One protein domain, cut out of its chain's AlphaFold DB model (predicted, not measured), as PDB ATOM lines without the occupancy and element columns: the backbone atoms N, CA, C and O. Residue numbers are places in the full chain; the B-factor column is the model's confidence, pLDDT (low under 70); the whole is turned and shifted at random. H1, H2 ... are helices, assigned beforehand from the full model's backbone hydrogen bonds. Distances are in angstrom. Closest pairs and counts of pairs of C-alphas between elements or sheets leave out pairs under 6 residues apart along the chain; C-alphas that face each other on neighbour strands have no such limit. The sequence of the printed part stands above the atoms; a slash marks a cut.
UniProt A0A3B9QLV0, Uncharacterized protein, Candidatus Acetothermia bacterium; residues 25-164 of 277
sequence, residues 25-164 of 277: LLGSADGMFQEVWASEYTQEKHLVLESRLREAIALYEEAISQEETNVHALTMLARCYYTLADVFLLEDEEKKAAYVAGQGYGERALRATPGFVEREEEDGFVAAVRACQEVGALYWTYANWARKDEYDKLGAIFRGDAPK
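Overview. This is residues 25 to 164 of the 277 residues of an uncharacterized protein of Candidatus Acetothermia bacterium (UniProt A0A3B9QLV0). What would one see first? Five helices, H1, H2, H3, H4 and H7, stand side by side in a staggered slab, an up-and-down bundle in which each runs against the one before it in the chain. The short pair H5 and H6 makes a small head by the ends of H4 and H7 that their links join, and H8 turns off after the other end of H7. What is printed, and how large is it? The 140 residues printed hold eight named helices, H1 to H8 in chain order, and no named strand, and the class is all helix. The whole is compact, with a radius of gyration of the C-alphas of 15.6 A and spans of 50 by 36 by 22 A.

Arrangement. How do the first four helices follow one another? H1, residues 25 to 37, touches H2, residues 46 to 66, closest at the C-alphas of Ala 29 and Ala 56, 4.3 A apart. H2 touches H3, residues 71 to 88, at Tyr 60 and Ala 73, C-alphas 5.5 A apart, and H3 touches H4, residues 92 to 112, at Ala 78 and Gly 102, C-alphas 3.9 A apart. These are three helical hairpins, at shallow tilts of 24, 23 and 15 degrees. Where does the fifth bundle helix stand? H7, residues 135 to 150, touches H4 at Gly 106 and Thr 141, C-alphas 4.3 A apart, at a shallow tilt of 32 degrees, opposite ways. It also touches H3, the hub, at Thr 75 and Ala 137, C-alphas 5.2 A apart, at 37 degrees, only just steep. And the short helices? H5, residues 116 to 123, touches H6, residues 125 to 131, closest at the C-alphas of Glu 120 and Ala 128, 4.9 A apart, at a steep tilt of 62 degrees. H8, residues 153 to 159, touches no helix but is near H7, and H1 and H7 are apart.

Along the chain. Where does the first helix begin, and where does the last one end? H1 begins at C-alpha 25, (61.739, 10.191, 5.299), and H8 ends at C-alpha 159, (26.077, 9.937, 14.500). How long are the longer helices? H1 measures 18.2 A from first to last C-alpha, H2 30.8 A, H3 24.9 A, H4 30.0 A and H7 23.0 A. Are the backbones well formed? In all eight helices every O i to N i+4 pair is within hydrogen-bond range.

Size, cuts and confidence. Which C-alphas are farthest apart? Those of Glu 44 and Glu 122, at 51.3 A. Are there cuts or long links? The printed part has no cut, and no link is long; H1 to H2 is short and the others are tight. How confident is the model? The mean pLDDT of the printed part is 97.9, and no printed residue is under 70.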
ATOM      1  N   LEU A  25      63.038  10.375   5.949       98.25
ATOM      2  CA  LEU A  25      61.739  10.191   5.299       98.25
ATOM      3  C   LEU A  25      60.852  11.419   5.509       98.25
ATOM      4  O   LEU A  25      60.315  11.955   4.538       98.25
ATOM      5  N   LEU A  26      60.751  11.904   6.752       98.44
ATOM      6  CA  LEU A  26      59.959  13.085   7.093       98.44
ATOM      7  C   LEU A  26      60.491  14.337   6.402       98.44
ATOM      8  O   LEU A  26      59.719  15.028   5.746       98.44
ATOM      9  N   GLY A  27      61.803  14.587   6.451       98.38
ATOM     10  CA  GLY A  27      62.398  15.748   5.784       98.38
ATOM     11  C   GLY A  27      62.164  15.750   4.269       98.38
ATOM     12  O   GLY A  27      61.874  16.794   3.681       98.38
ATOM     13  N   SER A  28      62.228  14.574   3.635       98.50
ATOM     14  CA  SER A  28      61.931  14.421   2.206       98.50
ATOM     15  C   SER A  28      60.447  14.663   1.906       98.50
ATOM     16  O   SER A  28      60.118  15.409   0.982       98.50
ATOM     17  N   ALA A  29      59.551  14.083   2.707       98.69
ATOM     18  CA  ALA A  29      58.107  14.235   2.557       98.69
ATOM     19  C   ALA A  29      57.641  15.685   2.791       98.69
ATOM     20  O   ALA A  29      56.823  16.203   2.026       98.69
ATOM     21  N   ASP A  30      58.196  16.364   3.800       98.75
ATOM     22  CA  ASP A  30      57.942  17.776   4.105       98.75
ATOM     23  C   ASP A  30      58.364  18.668   2.933       98.75
ATOM     24  O   ASP A  30      57.594  19.526   2.495       98.75
ATOM     25  N   GLY A  31      59.554  18.429   2.370       98.69
ATOM     26  CA  GLY A  31      60.039  19.150   1.191       98.69
ATOM     27  C   GLY A  31      59.116  18.983  -0.017       98.69
ATOM     28  O   GLY A  31      58.715  19.971  -0.634       98.69
ATOM     29  N   MET A  32      58.709  17.746  -0.313       98.75
ATOM     30  CA  MET A  32      57.790  17.444  -1.415       98.75
ATOM     31  C   MET A  32      56.415  18.087  -1.224       98.75
ATOM     32  O   MET A  32      55.867  18.675  -2.157       98.75
ATOM     33  N   PHE A  33      55.855  18.015  -0.016       98.75
ATOM     34  CA  PHE A  33      54.591  18.676   0.290       98.75
ATOM     35  C   PHE A  33      54.711  20.199   0.148       98.75
ATOM     36  O   PHE A  33      53.823  20.842  -0.416       98.75
ATOM     37  N   GLN A  34      55.816  20.786   0.614       98.44
ATOM     38  CA  GLN A  34      56.048  22.223   0.512       98.44
ATOM     39  C   GLN A  34      56.188  22.689  -0.944       98.44
ATOM     40  O   GLN A  34      55.687  23.763  -1.275       98.44
ATOM     41  N   GLU A  35      56.793  21.889  -1.829       98.31
ATOM     42  CA  GLU A  35      56.803  22.159  -3.276       98.31
ATOM     43  C   GLU A  35      55.379  22.260  -3.841       98.31
ATOM     44  O   GLU A  35      55.084  23.178  -4.611       98.31
ATOM     45  N   VAL A  36      54.484  21.352  -3.438       98.62
ATOM     46  CA  VAL A  36      53.070  21.387  -3.845       98.62
ATOM     47  C   VAL A  36      52.387  22.634  -3.292       98.62
ATOM     48  O   VAL A  36      51.765  23.383  -4.044       98.62
ATOM     49  N   TRP A  37      52.535  22.891  -1.992       97.12
ATOM     50  CA  TRP A  37      51.875  23.996  -1.296       97.12
ATOM     51  C   TRP A  37      52.286  25.379  -1.820       97.12
ATOM     52  O   TRP A  37      51.456  26.284  -1.931       97.12
ATOM     53  N   ALA A  38      53.563  25.542  -2.167       97.81
ATOM     54  CA  ALA A  38      54.125  26.787  -2.683       97.81
ATOM     55  C   ALA A  38      53.968  26.948  -4.207       97.81
ATOM     56  O   ALA A  38      54.455  27.928  -4.774       97.81
ATOM     57  N   SER A  39      53.292  26.017  -4.885       98.38
ATOM     58  CA  SER A  39      53.070  26.083  -6.327       98.38
ATOM     59  C   SER A  39      51.710  26.677  -6.665       98.38
ATOM     60  O   SER A  39      50.686  26.285  -6.120       98.38
ATOM     61  N   GLU A  40      51.677  27.583  -7.641       98.25
ATOM     62  CA  GLU A  40      50.425  27.965  -8.295       98.25
ATOM     63  C   GLU A  40      49.816  26.752  -9.003       98.25
ATOM     64  O   GLU A  40      50.492  26.102  -9.810       98.25
ATOM     65  N   TYR A  41      48.530  26.493  -8.757       98.50
ATOM     66  CA  TYR A  41      47.775  25.524  -9.540       98.50
ATOM     67  C   TYR A  41      47.408  26.090 -10.912       98.50
ATOM     68  O   TYR A  41      46.768  27.140 -11.005       98.50
ATOM     69  N   THR A  42      47.753  25.335 -11.955       97.44
ATOM     70  CA  THR A  42      47.237  25.476 -13.323       97.44
ATOM     71  C   THR A  42      46.846  24.097 -13.846       97.44
ATOM     72  O   THR A  42      47.322  23.075 -13.343       97.44
ATOM     73  N   GLN A  43      46.012  24.046 -14.886       95.56
ATOM     74  CA  GLN A  43      45.625  22.772 -15.496       95.56
ATOM     75  C   GLN A  43      46.839  21.996 -16.038       95.56
ATOM     76  O   GLN A  43      46.855  20.772 -15.952       95.56
ATOM     77  N   GLU A  44      47.884  22.678 -16.532       97.69
ATOM     78  CA  GLU A  44      49.098  21.993 -17.006       97.69
ATOM     79  C   GLU A  44      49.918  21.383 -15.862       97.69
ATOM     80  O   GLU A  44      50.589  20.370 -16.055       97.69
ATOM     81  N   LYS A  45      49.875  21.990 -14.669       98.06
ATOM     82  CA  LYS A  45      50.623  21.524 -13.493       98.06
ATOM     83  C   LYS A  45      49.898  20.442 -12.698       98.06
ATOM     84  O   LYS A  45      50.546  19.790 -11.883       98.06
ATOM     85  N   HIS A  46      48.601  20.233 -12.937       98.12
ATOM     86  CA  HIS A  46      47.749  19.326 -12.163       98.12
ATOM     87  C   HIS A  46      48.406  17.960 -11.909       98.12
ATOM     88  O   HIS A  46      48.660  17.611 -10.761       98.12
ATOM     89  N   LEU A  47      48.764  17.231 -12.974       98.31
ATOM     90  CA  LEU A  47      49.308  15.870 -12.859       98.31
ATOM     91  C   LEU A  47      50.668  15.825 -12.147       98.31
ATOM     92  O   LEU A  47      50.957  14.884 -11.412       98.31
ATOM     93  N   VAL A  48      51.514  16.837 -12.359       98.50
ATOM     94  CA  VAL A  48      52.846  16.899 -11.738       98.50
ATOM     95  C   VAL A  48      52.728  17.168 -10.239       98.50
ATOM     96  O   VAL A  48      53.392  16.506  -9.445       98.50
ATOM     97  N   LEU A  49      51.868  18.110  -9.847       98.69
ATOM     98  CA  LEU A  49      51.640  18.435  -8.440       98.69
ATOM     99  C   LEU A  49      50.926  17.295  -7.703       98.69
ATOM    100  O   LEU A  49      51.298  16.987  -6.572       98.69
ATOM    101  N   GLU A  50      49.965  16.627  -8.346       98.75
ATOM    102  CA  GLU A  50      49.318  15.442  -7.779       98.75
ATOM    103  C   GLU A  50      50.335  14.315  -7.545       98.75
ATOM    104  O   GLU A  50      50.398  13.760  -6.447       98.75
ATOM    105  N   SER A  51      51.167  13.999  -8.548       98.75
ATOM    106  CA  SER A  51      52.218  12.981  -8.416       98.75
ATOM    107  C   SER A  51      53.152  13.301  -7.254       98.75
ATOM    108  O   SER A  51      53.425  12.436  -6.424       98.75
ATOM    109  N   ARG A  52      53.585  14.562  -7.144       98.75
ATOM    110  CA  ARG A  52      54.454  15.007  -6.051       98.75
ATOM    111  C   ARG A  52      53.791  14.852  -4.680       98.75
ATOM    112  O   ARG A  52      54.441  14.419  -3.734       98.75
ATOM    113  N   LEU A  53      52.502  15.169  -4.564       98.88
ATOM    114  CA  LEU A  53      51.760  14.980  -3.316       98.88
ATOM    115  C   LEU A  53      51.662  13.495  -2.939       98.88
ATOM    116  O   LEU A  53      51.800  13.148  -1.769       98.88
ATOM    117  N   ARG A  54      51.452  12.610  -3.919       98.88
ATOM    118  CA  ARG A  54      51.404  11.157  -3.696       98.88
ATOM    119  C   ARG A  54      52.757  10.585  -3.278       98.88
ATOM    120  O   ARG A  54      52.790   9.709  -2.419       98.88
ATOM    121  N   GLU A  55      53.855  11.099  -3.824       98.81
ATOM    122  CA  GLU A  55      55.208  10.763  -3.362       98.81
ATOM    123  C   GLU A  55      55.415  11.177  -1.896       98.81
ATOM    124  O   GLU A  55      55.892  10.372  -1.099       98.81
ATOM    125  N   ALA A  56      54.974  12.382  -1.508       98.81
ATOM    126  CA  ALA A  56      55.019  12.817  -0.112       98.81
ATOM    127  C   ALA A  56      54.193  11.894   0.804       98.81
ATOM    128  O   ALA A  56      54.669  11.501   1.866       98.81
ATOM    129  N   ILE A  57      52.977  11.511   0.385       98.88
ATOM    130  CA  ILE A  57      52.126  10.557   1.120       98.88
ATOM    131  C   ILE A  57      52.870   9.239   1.348       98.88
ATOM    132  O   ILE A  57      52.951   8.799   2.490       98.88
ATOM    133  N   ALA A  58      53.454   8.653   0.301       98.81
ATOM    134  CA  ALA A  58      54.158   7.375   0.407       98.81
ATOM    135  C   ALA A  58      55.315   7.426   1.420       98.81
ATOM    136  O   ALA A  58      55.491   6.497   2.205       98.81
ATOM    137  N   LEU A  59      56.066   8.530   1.454       98.75
ATOM    138  CA  LEU A  59      57.161   8.716   2.410       98.75
ATOM    139  C   LEU A  59      56.664   8.870   3.855       98.75
ATOM    140  O   LEU A  59      57.254   8.295   4.770       98.75
ATOM    141  N   TYR A  60      55.566   9.597   4.083       98.81
ATOM    142  CA  TYR A  60      54.962   9.649   5.419       98.81
ATOM    143  C   TYR A  60      54.394   8.293   5.850       98.81
ATOM    144  O   TYR A  60      54.503   7.934   7.021       98.81
ATOM    145  N   GLU A  61      53.790   7.527   4.940       98.62
ATOM    146  CA  GLU A  61      53.315   6.170   5.234       98.62
ATOM    147  C   GLU A  61      54.476   5.240   5.598       98.62
ATOM    148  O   GLU A  61      54.364   4.471   6.555       98.62
ATOM    149  N   GLU A  62      55.609   5.350   4.898       98.25
ATOM    150  CA  GLU A  62      56.827   4.619   5.245       98.25
ATOM    151  C   GLU A  62      57.337   5.022   6.636       98.25
ATOM    152  O   GLU A  62      57.609   4.146   7.459       98.25
ATOM    153  N   ALA A  63      57.379   6.320   6.952       98.12
ATOM    154  CA  ALA A  63      57.759   6.805   8.279       98.12
ATOM    155  C   ALA A  63      56.841   6.244   9.379       98.12
ATOM    156  O   ALA A  63      57.320   5.749  10.398       98.12
ATOM    157  N   ILE A  64      55.526   6.227   9.148       97.94
ATOM    158  CA  ILE A  64      54.539   5.651  10.073       97.94
ATOM    159  C   ILE A  64      54.673   4.133  10.207       97.94
ATOM    160  O   ILE A  64      54.382   3.595  11.271       97.94
ATOM    161  N   SER A  65      55.127   3.426   9.172       97.56
ATOM    162  CA  SER A  65      55.399   1.986   9.282       97.56
ATOM    163  C   SER A  65      56.585   1.673  10.205       97.56
ATOM    164  O   SER A  65      56.666   0.572  10.746       97.56
ATOM    165  N   GLN A  66      57.492   2.639  10.397       97.31
ATOM    166  CA  GLN A  66      58.630   2.533  11.313       97.31
ATOM    167  C   GLN A  66      58.306   3.092  12.709       97.31
ATOM    168  O   GLN A  66      58.776   2.554  13.711       97.31
ATOM    169  N   GLU A  67      57.492   4.147  12.785       97.38
ATOM    170  CA  GLU A  67      57.072   4.802  14.025       97.38
ATOM    171  C   GLU A  67      55.571   5.148  13.983       97.38
ATOM    172  O   GLU A  67      55.158   6.256  13.641       97.38
ATOM    173  N   GLU A  68      54.726   4.189  14.372       97.44
ATOM    174  CA  GLU A  68      53.263   4.257  14.182       97.44
ATOM    175  C   GLU A  68      52.552   5.430  14.876       97.44
ATOM    176  O   GLU A  68      51.420   5.771  14.507       97.44
ATOM    177  N   THR A  69      53.198   6.012  15.889       97.31
ATOM    178  CA  THR A  69      52.667   7.076  16.755       97.31
ATOM    179  C   THR A  69      53.321   8.437  16.504       97.31
ATOM    180  O   THR A  69      53.090   9.374  17.264       97.31
ATOM    181  N   ASN A  70      54.094   8.589  15.424       98.38
ATOM    182  CA  ASN A  70      54.704   9.869  15.076       98.38
ATOM    183  C   ASN A  70      53.622  10.917  14.720       98.38
ATOM    184  O   ASN A  70      53.031  10.894  13.638       98.38
ATOM    185  N   VAL A  71      53.347  11.841  15.647       98.31
ATOM    186  CA  VAL A  71      52.250  12.829  15.545       98.31
ATOM    187  C   VAL A  71      52.399  13.739  14.323       98.31
ATOM    188  O   VAL A  71      51.396  14.058  13.678       98.31
ATOM    189  N   HIS A  72      53.630  14.131  13.976       98.44
ATOM    190  CA  HIS A  72      53.903  14.974  12.806       98.44
ATOM    191  C   HIS A  72      53.494  14.265  11.517       98.44
ATOM    192  O   HIS A  72      52.667  14.780  10.768       98.44
ATOM    193  N   ALA A  73      53.983  13.043  11.307       98.75
ATOM    194  CA  ALA A  73      53.677  12.257  10.117       98.75
ATOM    195  C   ALA A  73      52.177  11.948   9.985       98.75
ATOM    196  O   ALA A  73      51.609  12.086   8.902       98.75
ATOM    197  N   LEU A  74      51.499  11.609  11.091       98.88
ATOM    198  CA  LEU A  74      50.044  11.406  11.105       98.88
ATOM    199  C   LEU A  74      49.284  12.690  10.738       98.88
ATOM    200  O   LEU A  74      48.351  12.660   9.933       98.88
ATOM    201  N   THR A  75      49.700  13.831  11.291       98.88
ATOM    202  CA  THR A  75      49.094  15.136  10.990       98.88
ATOM    203  C   THR A  75      49.313  15.528   9.531       98.88
ATOM    204  O   THR A  75      48.384  15.993   8.864       98.88
ATOM    205  N   MET A  76      50.519  15.306   9.007       98.88
ATOM    206  CA  MET A  76      50.842  15.597   7.616       98.88
ATOM    207  C   MET A  76      50.114  14.667   6.651       98.88
ATOM    208  O   MET A  76      49.599  15.155   5.653       98.88
ATOM    209  N   LEU A  77      49.939  13.381   6.965       98.94
ATOM    210  CA  LEU A  77      49.082  12.492   6.173       98.94
ATOM    211  C   LEU A  77      47.642  13.003   6.120       98.94
ATOM    212  O   LEU A  77      47.076  13.108   5.033       98.94
ATOM    213  N   ALA A  78      47.067  13.410   7.256       98.94
ATOM    214  CA  ALA A  78      45.730  14.004   7.280       98.94
ATOM    215  C   ALA A  78      45.633  15.238   6.362       98.94
ATOM    216  O   ALA A  78      44.683  15.371   5.585       98.94
ATOM    217  N   ARG A  79      46.639  16.117   6.398       98.88
ATOM    218  CA  ARG A  79      46.731  17.294   5.523       98.88
ATOM    219  C   ARG A  79      46.915  16.935   4.047       98.88
ATOM    220  O   ARG A  79      46.286  17.553   3.185       98.88
ATOM    221  N   CYS A  80      47.766  15.959   3.743       98.94
ATOM    222  CA  CYS A  80      48.024  15.498   2.385       98.94
ATOM    223  C   CYS A  80      46.764  14.901   1.764       98.94
ATOM    224  O   CYS A  80      46.417  15.272   0.650       98.94
ATOM    225  N   TYR A  81      46.040  14.050   2.492       98.94
ATOM    226  CA  TYR A  81      44.786  13.471   2.008       98.94
ATOM    227  C   TYR A  81      43.683  14.513   1.819       98.94
ATOM    228  O   TYR A  81      42.986  14.461   0.806       98.94
ATOM    229  N   TYR A  82      43.575  15.500   2.718       98.88
ATOM    230  CA  TYR A  82      42.684  16.640   2.497       98.88
ATOM    231  C   TYR A  82      43.049  17.368   1.199       98.88
ATOM    232  O   TYR A  82      42.190  17.606   0.359       98.88
ATOM    233  N   THR A  83      44.332  17.689   1.014       98.81
ATOM    234  CA  THR A  83      44.816  18.417  -0.169       98.81
ATOM    235  C   THR A  83      44.608  17.603  -1.447       98.81
ATOM    236  O   THR A  83      44.200  18.153  -2.464       98.81
ATOM    237  N   LEU A  84      44.833  16.287  -1.396       98.88
ATOM    238  CA  LEU A  84      44.605  15.373  -2.511       98.88
ATOM    239  C   LEU A  84      43.141  15.424  -2.950       98.88
ATOM    240  O   LEU A  84      42.855  15.638  -4.127       98.88
ATOM    241  N   ALA A  85      42.228  15.284  -1.989       98.75
ATOM    242  CA  ALA A  85      40.798  15.336  -2.234       98.75
ATOM    243  C   ALA A  85      40.337  16.708  -2.739       98.75
ATOM    244  O   ALA A  85      39.588  16.772  -3.704       98.75
ATOM    245  N   ASP A  86      40.760  17.798  -2.104       98.00
ATOM    246  CA  ASP A  86      40.234  19.139  -2.384       98.00
ATOM    247  C   ASP A  86      40.776  19.723  -3.699       98.00
ATOM    248  O   ASP A  86      40.055  20.422  -4.411       98.00
ATOM    249  N   VAL A  87      42.028  19.405  -4.047       98.25
ATOM    250  CA  VAL A  87      42.731  20.024  -5.179       98.25
ATOM    251  C   VAL A  87      42.770  19.141  -6.425       98.25
ATOM    252  O   VAL A  87      42.641  19.657  -7.537       98.25
ATOM    253  N   PHE A  88      42.994  17.835  -6.268       98.50
ATOM    254  CA  PHE A  88      43.408  16.983  -7.388       98.50
ATOM    255  C   PHE A  88      42.363  15.941  -7.792       98.50
ATOM    256  O   PHE A  88      42.223  15.647  -8.975       98.50
ATOM    257  N   LEU A  89      41.588  15.407  -6.849       98.25
ATOM    258  CA  LEU A  89      40.579  14.393  -7.163       98.25
ATOM    259  C   LEU A  89      39.287  15.015  -7.710       98.25
ATOM    260  O   LEU A  89      38.764  15.999  -7.177       98.25
ATOM    261  N   LEU A  90      38.757  14.404  -8.772       95.75
ATOM    262  CA  LEU A  90      37.549  14.859  -9.464       95.75
ATOM    263  C   LEU A  90      36.312  14.057  -9.060       95.75
ATOM    264  O   LEU A  90      35.250  14.640  -8.855       95.75
ATOM    265  N   GLU A  91      36.454  12.738  -8.930       97.56
ATOM    266  CA  GLU A  91      35.335  11.840  -8.666       97.56
ATOM    267  C   GLU A  91      34.952  11.848  -7.184       97.56
ATOM    268  O   GLU A  91      35.791  11.663  -6.299       97.56
ATOM    269  N   ASP A  92      33.659  12.009  -6.903       96.81
ATOM    270  CA  ASP A  92      33.143  12.156  -5.538       96.81
ATOM    271  C   ASP A  92      33.495  10.977  -4.620       96.81
ATOM    272  O   ASP A  92      33.843  11.182  -3.457       96.81
ATOM    273  N   GLU A  93      33.463   9.746  -5.134       97.25
ATOM    274  CA  GLU A  93      33.839   8.562  -4.353       97.25
ATOM    275  C   GLU A  93      35.337   8.544  -4.010       97.25
ATOM    276  O   GLU A  93      35.707   8.170  -2.895       97.25
ATOM    277  N   GLU A  94      36.206   9.004  -4.914       98.31
ATOM    278  CA  GLU A  94      37.646   9.100  -4.655       98.31
ATOM    279  C   GLU A  94      37.948  10.206  -3.639       98.31
ATOM    280  O   GLU A  94      38.701   9.986  -2.686       98.31
ATOM    281  N   LYS A  95      37.310  11.377  -3.787       98.56
ATOM    282  CA  LYS A  95      37.411  12.489  -2.829       98.56
ATOM    283  C   LYS A  95      36.972  12.049  -1.440       98.56
ATOM    284  O   LYS A  95      37.697  12.240  -0.465       98.56
ATOM    285  N   LYS A  96      35.807  11.404  -1.346       98.44
ATOM    286  CA  LYS A  96      35.281  10.860  -0.093       98.44
ATOM    287  C   LYS A  96      36.232   9.837   0.522       98.44
ATOM    288  O   LYS A  96      36.486   9.915   1.721       98.44
ATOM    289  N   ALA A  97      36.774   8.907  -0.265       98.56
ATOM    290  CA  ALA A  97      37.738   7.923   0.226       98.56
ATOM    291  C   ALA A  97      39.007   8.589   0.782       98.56
ATOM    292  O   ALA A  97      39.472   8.219   1.861       98.56
ATOM    293  N   ALA A  98      39.525   9.613   0.100       98.81
ATOM    294  CA  ALA A  98      40.656  10.396   0.581       98.81
ATOM    295  C   ALA A  98      40.327  11.149   1.885       98.81
ATOM    296  O   ALA A  98      41.103  11.060   2.833       98.81
ATOM    297  N   TYR A  99      39.158  11.788   2.006       98.75
ATOM    298  CA  TYR A  99      38.738  12.412   3.271       98.75
ATOM    299  C   TYR A  99      38.572  11.398   4.411       98.75
ATOM    300  O   TYR A  99      38.927  11.692   5.551       98.75
ATOM    301  N   VAL A 100      38.079  10.187   4.134       98.75
ATOM    302  CA  VAL A 100      38.012   9.108   5.135       98.75
ATOM    303  C   VAL A 100      39.414   8.704   5.595       98.75
ATOM    304  O   VAL A 100      39.647   8.594   6.800       98.75
ATOM    305  N   ALA A 101      40.355   8.523   4.663       98.81
ATOM    306  CA  ALA A 101      41.743   8.217   4.998       98.81
ATOM    307  C   ALA A 101      42.368   9.341   5.839       98.81
ATOM    308  O   ALA A 101      42.907   9.086   6.916       98.81
ATOM    309  N   GLY A 102      42.216  10.595   5.404       98.88
ATOM    310  CA  GLY A 102      42.732  11.763   6.112       98.88
ATOM    311  C   GLY A 102      42.140  11.931   7.513       98.88
ATOM    312  O   GLY A 102      42.880  12.223   8.452       98.88
ATOM    313  N   GLN A 103      40.839  11.669   7.694       98.81
ATOM    314  CA  GLN A 103      40.224  11.625   9.024       98.81
ATOM    315  C   GLN A 103      40.881  10.545   9.890       98.81
ATOM    316  O   GLN A 103      41.218  10.819  11.038       98.81
ATOM    317  N   GLY A 104      41.085   9.340   9.349       98.75
ATOM    318  CA  GLY A 104      41.718   8.240  10.074       98.75
ATOM    319  C   GLY A 104      43.116   8.596  10.587       98.75
ATOM    320  O   GLY A 104      43.427   8.341  11.751       98.75
ATOM    321  N   TYR A 105      43.945   9.239   9.761       98.88
ATOM    322  CA  TYR A 105      45.260   9.722  10.197       98.88
ATOM    323  C   TYR A 105      45.167  10.860  11.217       98.88
ATOM    324  O   TYR A 105      45.899  10.838  12.204       98.88
ATOM    325  N   GLY A 106      44.243  11.808  11.039       98.81
ATOM    326  CA  GLY A 106      44.035  12.897  11.997       98.81
ATOM    327  C   GLY A 106      43.616  12.382  13.377       98.81
ATOM    328  O   GLY A 106      44.194  12.750  14.396       98.81
ATOM    329  N   GLU A 107      42.678  11.439  13.415       98.81
ATOM    330  CA  GLU A 107      42.253  10.794  14.654       98.81
ATOM    331  C   GLU A 107      43.377  10.005  15.331       98.81
ATOM    332  O   GLU A 107      43.496  10.017  16.559       98.81
ATOM    333  N   ARG A 108      44.226   9.329  14.549       98.81
ATOM    334  CA  ARG A 108      45.437   8.693  15.079       98.81
ATOM    335  C   ARG A 108      46.407   9.730  15.644       98.81
ATOM    336  O   ARG A 108      46.968   9.478  16.704       98.81
ATOM    337  N   ALA A 109      46.578  10.884  14.995       98.81
ATOM    338  CA  ALA A 109      47.432  11.966  15.495       98.81
ATOM    339  C   ALA A 109      46.938  12.488  16.853       98.81
ATOM    340  O   ALA A 109      47.729  12.649  17.783       98.81
ATOM    341  N   LEU A 110      45.619  12.673  17.002       98.75
ATOM    342  CA  LEU A 110      45.008  13.037  18.282       98.75
ATOM    343  C   LEU A 110      45.319  11.994  19.361       98.75
ATOM    344  O   LEU A 110      45.808  12.345  20.429       98.75
ATOM    345  N   ARG A 111      45.104  10.706  19.072       98.56
ATOM    346  CA  ARG A 111      45.317   9.616  20.042       98.56
ATOM    347  C   ARG A 111      46.787   9.314  20.335       98.56
ATOM    348  O   ARG A 111      47.085   8.757  21.384       98.56
ATOM    349  N   ALA A 112      47.700   9.709  19.454       98.25
ATOM    350  CA  ALA A 112      49.137   9.669  19.707       98.25
ATOM    351  C   ALA A 112      49.618  10.823  20.613       98.25
ATOM    352  O   ALA A 112      50.740  10.787  21.114       98.25
ATOM    353  N   THR A 113      48.776  11.833  20.864       96.19
ATOM    354  CA  THR A 113      49.094  12.921  21.798       96.19
ATOM    355  C   THR A 113      49.029  12.417  23.249       96.19
ATOM    356  O   THR A 113      48.037  11.778  23.621       96.19
ATOM    357  N   PRO A 114      50.023  12.726  24.109       94.94
ATOM    358  CA  PRO A 114      50.022  12.296  25.507       94.94
ATOM    359  C   PRO A 114      48.733  12.664  26.255       94.94
ATOM    360  O   PRO A 114      48.279  13.807  26.209       94.94
ATOM    361  N   GLY A 115      48.148  11.689  26.954       95.81
ATOM    362  CA  GLY A 115      46.937  11.860  27.764       95.81
ATOM    363  C   GLY A 115      45.618  11.939  26.985       95.81
ATOM    364  O   GLY A 115      44.557  11.982  27.609       95.81
ATOM    365  N   PHE A 116      45.633  11.937  25.644       98.38
ATOM    366  CA  PHE A 116      44.393  12.014  24.864       98.38
ATOM    367  C   PHE A 116      43.522  10.770  25.056       98.38
ATOM    368  O   PHE A 116      42.337  10.904  25.346       98.38
ATOM    369  N   VAL A 117      44.106   9.574  24.915       98.44
ATOM    370  CA  VAL A 117      43.377   8.296  25.037       98.44
ATOM    371  C   VAL A 117      42.792   8.134  26.435       98.44
ATOM    372  O   VAL A 117      41.603   7.881  26.565       98.44
ATOM    373  N   GLU A 118      43.596   8.381  27.470       98.31
ATOM    374  CA  GLU A 118      43.161   8.330  28.873       98.31
ATOM    375  C   GLU A 118      41.952   9.251  29.100       98.31
ATOM    376  O   GLU A 118      40.921   8.838  29.628       98.31
ATOM    377  N   ARG A 119      42.024  10.493  28.604       98.19
ATOM    378  CA  ARG A 119      40.924  11.453  28.726       98.19
ATOM    379  C   ARG A 119      39.694  11.068  27.899       98.19
ATOM    380  O   ARG A 119      38.572  11.352  28.316       98.19
ATOM    381  N   GLU A 120      39.892  10.479  26.723       98.44
ATOM    382  CA  GLU A 120      38.810  10.013  25.850       98.44
ATOM    383  C   GLU A 120      38.051   8.855  26.501       98.44
ATOM    384  O   GLU A 120      36.821   8.830  26.439       98.44
ATOM    385  N   GLU A 121      38.760   7.937  27.156       98.31
ATOM    386  CA  GLU A 121      38.178   6.810  27.886       98.31
ATOM    387  C   GLU A 121      37.403   7.259  29.132       98.31
ATOM    388  O   GLU A 121      36.315   6.743  29.394       98.31
ATOM    389  N   GLU A 122      37.931   8.230  29.881       98.06
ATOM    390  CA  GLU A 122      37.311   8.714  31.120       98.06
ATOM    391  C   GLU A 122      36.112   9.641  30.873       98.06
ATOM    392  O   GLU A 122      35.042   9.450  31.454       98.06
ATOM    393  N   ASP A 123      36.277  10.639  30.001       98.06
ATOM    394  CA  ASP A 123      35.338  11.761  29.861       98.06
ATOM    395  C   ASP A 123      34.754  11.907  28.443       98.06
ATOM    396  O   ASP A 123      33.929  12.794  28.180       98.06
ATOM    397  N   GLY A 124      35.166  11.050  27.508       98.25
ATOM    398  CA  GLY A 124      34.714  11.055  26.122       98.25
ATOM    399  C   GLY A 124      35.507  11.979  25.191       98.25
ATOM    400  O   GLY A 124      36.227  12.893  25.599       98.25
ATOM    401  N   PHE A 125      35.309  11.772  23.885       98.44
ATOM    402  CA  PHE A 125      36.058  12.440  22.809       98.44
ATOM    403  C   PHE A 125      36.096  13.970  22.920       98.44
ATOM    404  O   PHE A 125      37.147  14.581  22.771       98.44
ATOM    405  N   VAL A 126      34.961  14.618  23.212       98.50
ATOM    406  CA  VAL A 126      34.901  16.089  23.302       98.50
ATOM    407  C   VAL A 126      35.767  16.619  24.448       98.50
ATOM    408  O   VAL A 126      36.384  17.676  24.310       98.50
ATOM    409  N   ALA A 127      35.836  15.907  25.574       98.31
ATOM    410  CA  ALA A 127      36.687  16.299  26.690       98.31
ATOM    411  C   ALA A 127      38.174  16.112  26.354       98.31
ATOM    412  O   ALA A 127      38.968  17.011  26.632       98.31
ATOM    413  N   ALA A 128      38.532  15.010  25.687       98.69
ATOM    414  CA  ALA A 128      39.888  14.770  25.191       98.69
ATOM    415  C   ALA A 128      40.338  15.844  24.194       98.69
ATOM    416  O   ALA A 128      41.403  16.439  24.348       98.69
ATOM    417  N   VAL A 129      39.473  16.185  23.234       98.62
ATOM    418  CA  VAL A 129      39.700  17.280  22.283       98.62
ATOM    419  C   VAL A 129      39.954  18.598  23.003       98.62
ATOM    420  O   VAL A 129      40.927  19.272  22.692       98.62
ATOM    421  N   ARG A 130      39.141  18.958  24.002       98.19
ATOM    422  CA  ARG A 130      39.328  20.205  24.765       98.19
ATOM    423  C   ARG A 130      40.644  20.254  25.549       98.19
ATOM    424  O   ARG A 130      41.134  21.345  25.821       98.19
ATOM    425  N   ALA A 131      41.201  19.102  25.916       97.69
ATOM    426  CA  ALA A 131      42.491  19.006  26.595       97.69
ATOM    427  C   ALA A 131      43.684  18.980  25.621       97.69
ATOM    428  O   ALA A 131      44.800  19.336  26.010       97.69
ATOM    429  N   CYS A 132      43.461  18.599  24.361       98.06
ATOM    430  CA  CYS A 132      44.494  18.503  23.336       98.06
ATOM    431  C   CYS A 132      45.160  19.867  23.064       98.06
ATOM    432  O   CYS A 132      44.504  20.916  23.079       98.06
ATOM    433  N   GLN A 133      46.477  19.837  22.827       97.88
ATOM    434  CA  GLN A 133      47.302  21.004  22.482       97.88
ATOM    435  C   GLN A 133      47.829  20.954  21.035       97.88
ATOM    436  O   GLN A 133      48.400  21.934  20.562       97.88
ATOM    437  N   GLU A 134      47.624  19.845  20.319       98.12
ATOM    438  CA  GLU A 134      48.146  19.644  18.964       98.12
ATOM    439  C   GLU A 134      47.250  20.326  17.921       98.12
ATOM    440  O   GLU A 134      46.319  19.733  17.369       98.12
ATOM    441  N   VAL A 135      47.531  21.605  17.646       98.56
ATOM    442  CA  VAL A 135      46.746  22.465  16.737       98.56
ATOM    443  C   VAL A 135      46.542  21.825  15.361       98.56
ATOM    444  O   VAL A 135      45.423  21.818  14.846       98.56
ATOM    445  N   GLY A 136      47.604  21.260  14.779       98.56
ATOM    446  CA  GLY A 136      47.543  20.622  13.464       98.56
ATOM    447  C   GLY A 136      46.658  19.375  13.455       98.56
ATOM    448  O   GLY A 136      45.810  19.241  12.572       98.56
ATOM    449  N   ALA A 137      46.794  18.504  14.459       98.75
ATOM    450  CA  ALA A 137      45.966  17.307  14.584       98.75
ATOM    451  C   ALA A 137      44.480  17.672  14.742       98.75
ATOM    452  O   ALA A 137      43.629  17.100  14.062       98.75
ATOM    453  N   LEU A 138      44.165  18.677  15.567       98.94
ATOM    454  CA  LEU A 138      42.804  19.205  15.728       98.94
ATOM    455  C   LEU A 138      42.229  19.702  14.396       98.94
ATOM    456  O   LEU A 138      41.133  19.295  13.997       98.94
ATOM    457  N   TYR A 139      42.977  20.560  13.698       98.94
ATOM    458  CA  TYR A 139      42.526  21.189  12.461       98.94
ATOM    459  C   TYR A 139      42.314  20.176  11.335       98.94
ATOM    460  O   TYR A 139      41.252  20.160  10.715       98.94
ATOM    461  N   TRP A 140      43.296  19.314  11.068       98.88
ATOM    462  CA  TRP A 140      43.219  18.389   9.936       98.88
ATOM    463  C   TRP A 140      42.287  17.204  10.198       98.88
ATOM    464  O   TRP A 140      41.692  16.695   9.246       98.88
ATOM    465  N   THR A 141      42.057  16.829  11.462       98.94
ATOM    466  CA  THR A 141      40.954  15.918  11.814       98.94
ATOM    467  C   THR A 141      39.611  16.553  11.476       98.94
ATOM    468  O   THR A 141      38.803  15.934  10.783       98.94
ATOM    469  N   TYR A 142      39.383  17.801  11.908       98.88
ATOM    470  CA  TYR A 142      38.161  18.537  11.575       98.88
ATOM    471  C   TYR A 142      37.974  18.653  10.061       98.88
ATOM    472  O   TYR A 142      36.905  18.326   9.557       98.88
ATOM    473  N   ALA A 143      39.004  19.101   9.338       98.81
ATOM    474  CA  ALA A 143      38.904  19.425   7.921       98.81
ATOM    475  C   ALA A 143      38.474  18.205   7.094       98.81
ATOM    476  O   ALA A 143      37.549  18.294   6.290       98.81
ATOM    477  N   ASN A 144      39.086  17.045   7.345       98.88
ATOM    478  CA  ASN A 144      38.716  15.804   6.670       98.88
ATOM    479  C   ASN A 144      37.339  15.285   7.101       98.88
ATOM    480  O   ASN A 144      36.532  14.906   6.252       98.88
ATOM    481  N   TRP A 145      37.041  15.290   8.405       98.75
ATOM    482  CA  TRP A 145      35.758  14.796   8.908       98.75
ATOM    483  C   TRP A 145      34.594  15.645   8.379       98.75
ATOM    484  O   TRP A 145      33.643  15.094   7.826       98.75
ATOM    485  N   ALA A 146      34.695  16.974   8.455       98.25
ATOM    486  CA  ALA A 146      33.664  17.882   7.960       98.25
ATOM    487  C   ALA A 146      33.376  17.656   6.466       98.25
ATOM    488  O   ALA A 146      32.214  17.520   6.089       98.25
ATOM    489  N   ARG A 147      34.419  17.526   5.631       97.94
ATOM    490  CA  ARG A 147      34.264  17.236   4.194       97.94
ATOM    491  C   ARG A 147      33.658  15.864   3.926       97.94
ATOM    492  O   ARG A 147      32.778  15.743   3.081       97.94
ATOM    493  N   LYS A 148      34.059  14.831   4.670       97.31
ATOM    494  CA  LYS A 148      33.431  13.503   4.582       97.31
ATOM    495  C   LYS A 148      31.932  13.573   4.899       97.31
ATOM    496  O   LYS A 148      31.135  12.945   4.202       97.31
ATOM    497  N   ASP A 149      31.538  14.324   5.923       96.69
ATOM    498  CA  ASP A 149      30.135  14.439   6.336       96.69
ATOM    499  C   ASP A 149      29.257  15.165   5.297       96.69
ATOM    500  O   ASP A 149      28.045  14.937   5.263       96.69
ATOM    501  N   GLU A 150      29.833  15.965   4.391       94.50
ATOM    502  CA  GLU A 150      29.089  16.573   3.275       94.50
ATOM    503  C   GLU A 150      28.469  15.522   2.335       94.50
ATOM    504  O   GLU A 150      27.388  15.767   1.788       94.50
ATOM    505  N   TYR A 151      29.089  14.339   2.217       94.69
ATOM    506  CA  TYR A 151      28.603  13.208   1.414       94.69
ATOM    507  C   TYR A 151      27.507  12.375   2.104       94.69
ATOM    508  O   TYR A 151      26.852  11.563   1.454       94.69
ATOM    509  N   ASP A 152      27.301  12.541   3.415       93.12
ATOM    510  CA  ASP A 152      26.300  11.806   4.202       93.12
ATOM    511  C   ASP A 152      25.763  12.677   5.350       93.12
ATOM    512  O   ASP A 152      25.940  12.398   6.540       93.12
ATOM    513  N   LYS A 153      25.085  13.771   4.983       91.06
ATOM    514  CA  LYS A 153      24.588  14.768   5.947       91.06
ATOM    515  C   LYS A 153      23.587  14.183   6.945       91.06
ATOM    516  O   LYS A 153      23.597  14.550   8.117       91.06
ATOM    517  N   LEU A 154      22.714  13.276   6.496       90.81
ATOM    518  CA  LEU A 154      21.742  12.626   7.380       90.81
ATOM    519  C   LEU A 154      22.438  11.673   8.352       90.81
ATOM    520  O   LEU A 154      22.159  11.731   9.550       90.81
ATOM    521  N   GLY A 155      23.368  10.841   7.875       93.38
ATOM    522  CA  GLY A 155      24.140   9.970   8.752       93.38
ATOM    523  C   GLY A 155      24.995  10.752   9.747       93.38
ATOM    524  O   GLY A 155      25.041  10.367  10.912       93.38
ATOM    525  N   ALA A 156      25.585  11.883   9.351       94.19
ATOM    526  CA  ALA A 156      26.338  12.762  10.252       94.19
ATOM    527  C   ALA A 156      25.475  13.309  11.405       94.19
ATOM    528  O   ALA A 156      25.908  13.336  12.562       94.19
ATOM    529  N   ILE A 157      24.218  13.676  11.120       90.69
ATOM    530  CA  ILE A 157      23.247  14.070  12.153       90.69
ATOM    531  C   ILE A 157      22.969  12.898  13.100       90.69
ATOM    532  O   ILE A 157      23.033  13.074  14.317       90.69
ATOM    533  N   PHE A 158      22.698  11.701  12.570       92.19
ATOM    534  CA  PHE A 158      22.410  10.521  13.396       92.19
ATOM    535  C   PHE A 158      23.605  10.066  14.245       92.19
ATOM    536  O   PHE A 158      23.404   9.604  15.366       92.19
ATOM    537  N   ARG A 159      24.840  10.222  13.750       94.88
ATOM    538  CA  ARG A 159      26.077   9.937  14.500       94.88
ATOM    539  C   ARG A 159      26.410  10.996  15.557       94.88
ATOM    540  O   ARG A 159      27.250  10.744  16.423       94.88
ATOM    541  N   GLY A 160      25.755  12.156  15.507       95.12
ATOM    542  CA  GLY A 160      26.033  13.271  16.408       95.12
ATOM    543  C   GLY A 160      27.422  13.861  16.174       95.12
ATOM    544  O   GLY A 160      28.153  14.109  17.134       95.12
ATOM    545  N   ASP A 161      27.800  14.063  14.911       97.25
ATOM    546  CA  ASP A 161      29.147  14.523  14.554       97.25
ATOM    547  C   ASP A 161      29.337  16.033  14.808       97.25
ATOM    548  O   ASP A 161      30.430  16.470  15.166       97.25
ATOM    549  N   ALA A 162      28.264  16.833  14.756       96.94
ATOM    550  CA  ALA A 162      28.336  18.291  14.908       96.94
ATOM    551  C   ALA A 162      28.994  18.782  16.226       96.94
ATOM    552  O   ALA A 162      29.888  19.623  16.137       96.94
ATOM    553  N   PRO A 163      28.667  18.256  17.429       97.88
ATOM    554  CA  PRO A 163      29.393  18.606  18.654       97.88
ATOM    555  C   PRO A 163      30.889  18.281  18.626       97.88
ATOM    556  O   PRO A 163      31.684  18.998  19.230       97.88
ATOM    557  N   LYS A 164      31.283  17.195  17.947       98.56
ATOM    558  CA  LYS A 164      32.685  16.765  17.849       98.56
ATOM    559  C   LYS A 164      33.461  17.688  16.916       98.56
ATOM    560  O   LYS A 164      34.532  18.162  17.282       98.56
TER     561      LYS A 164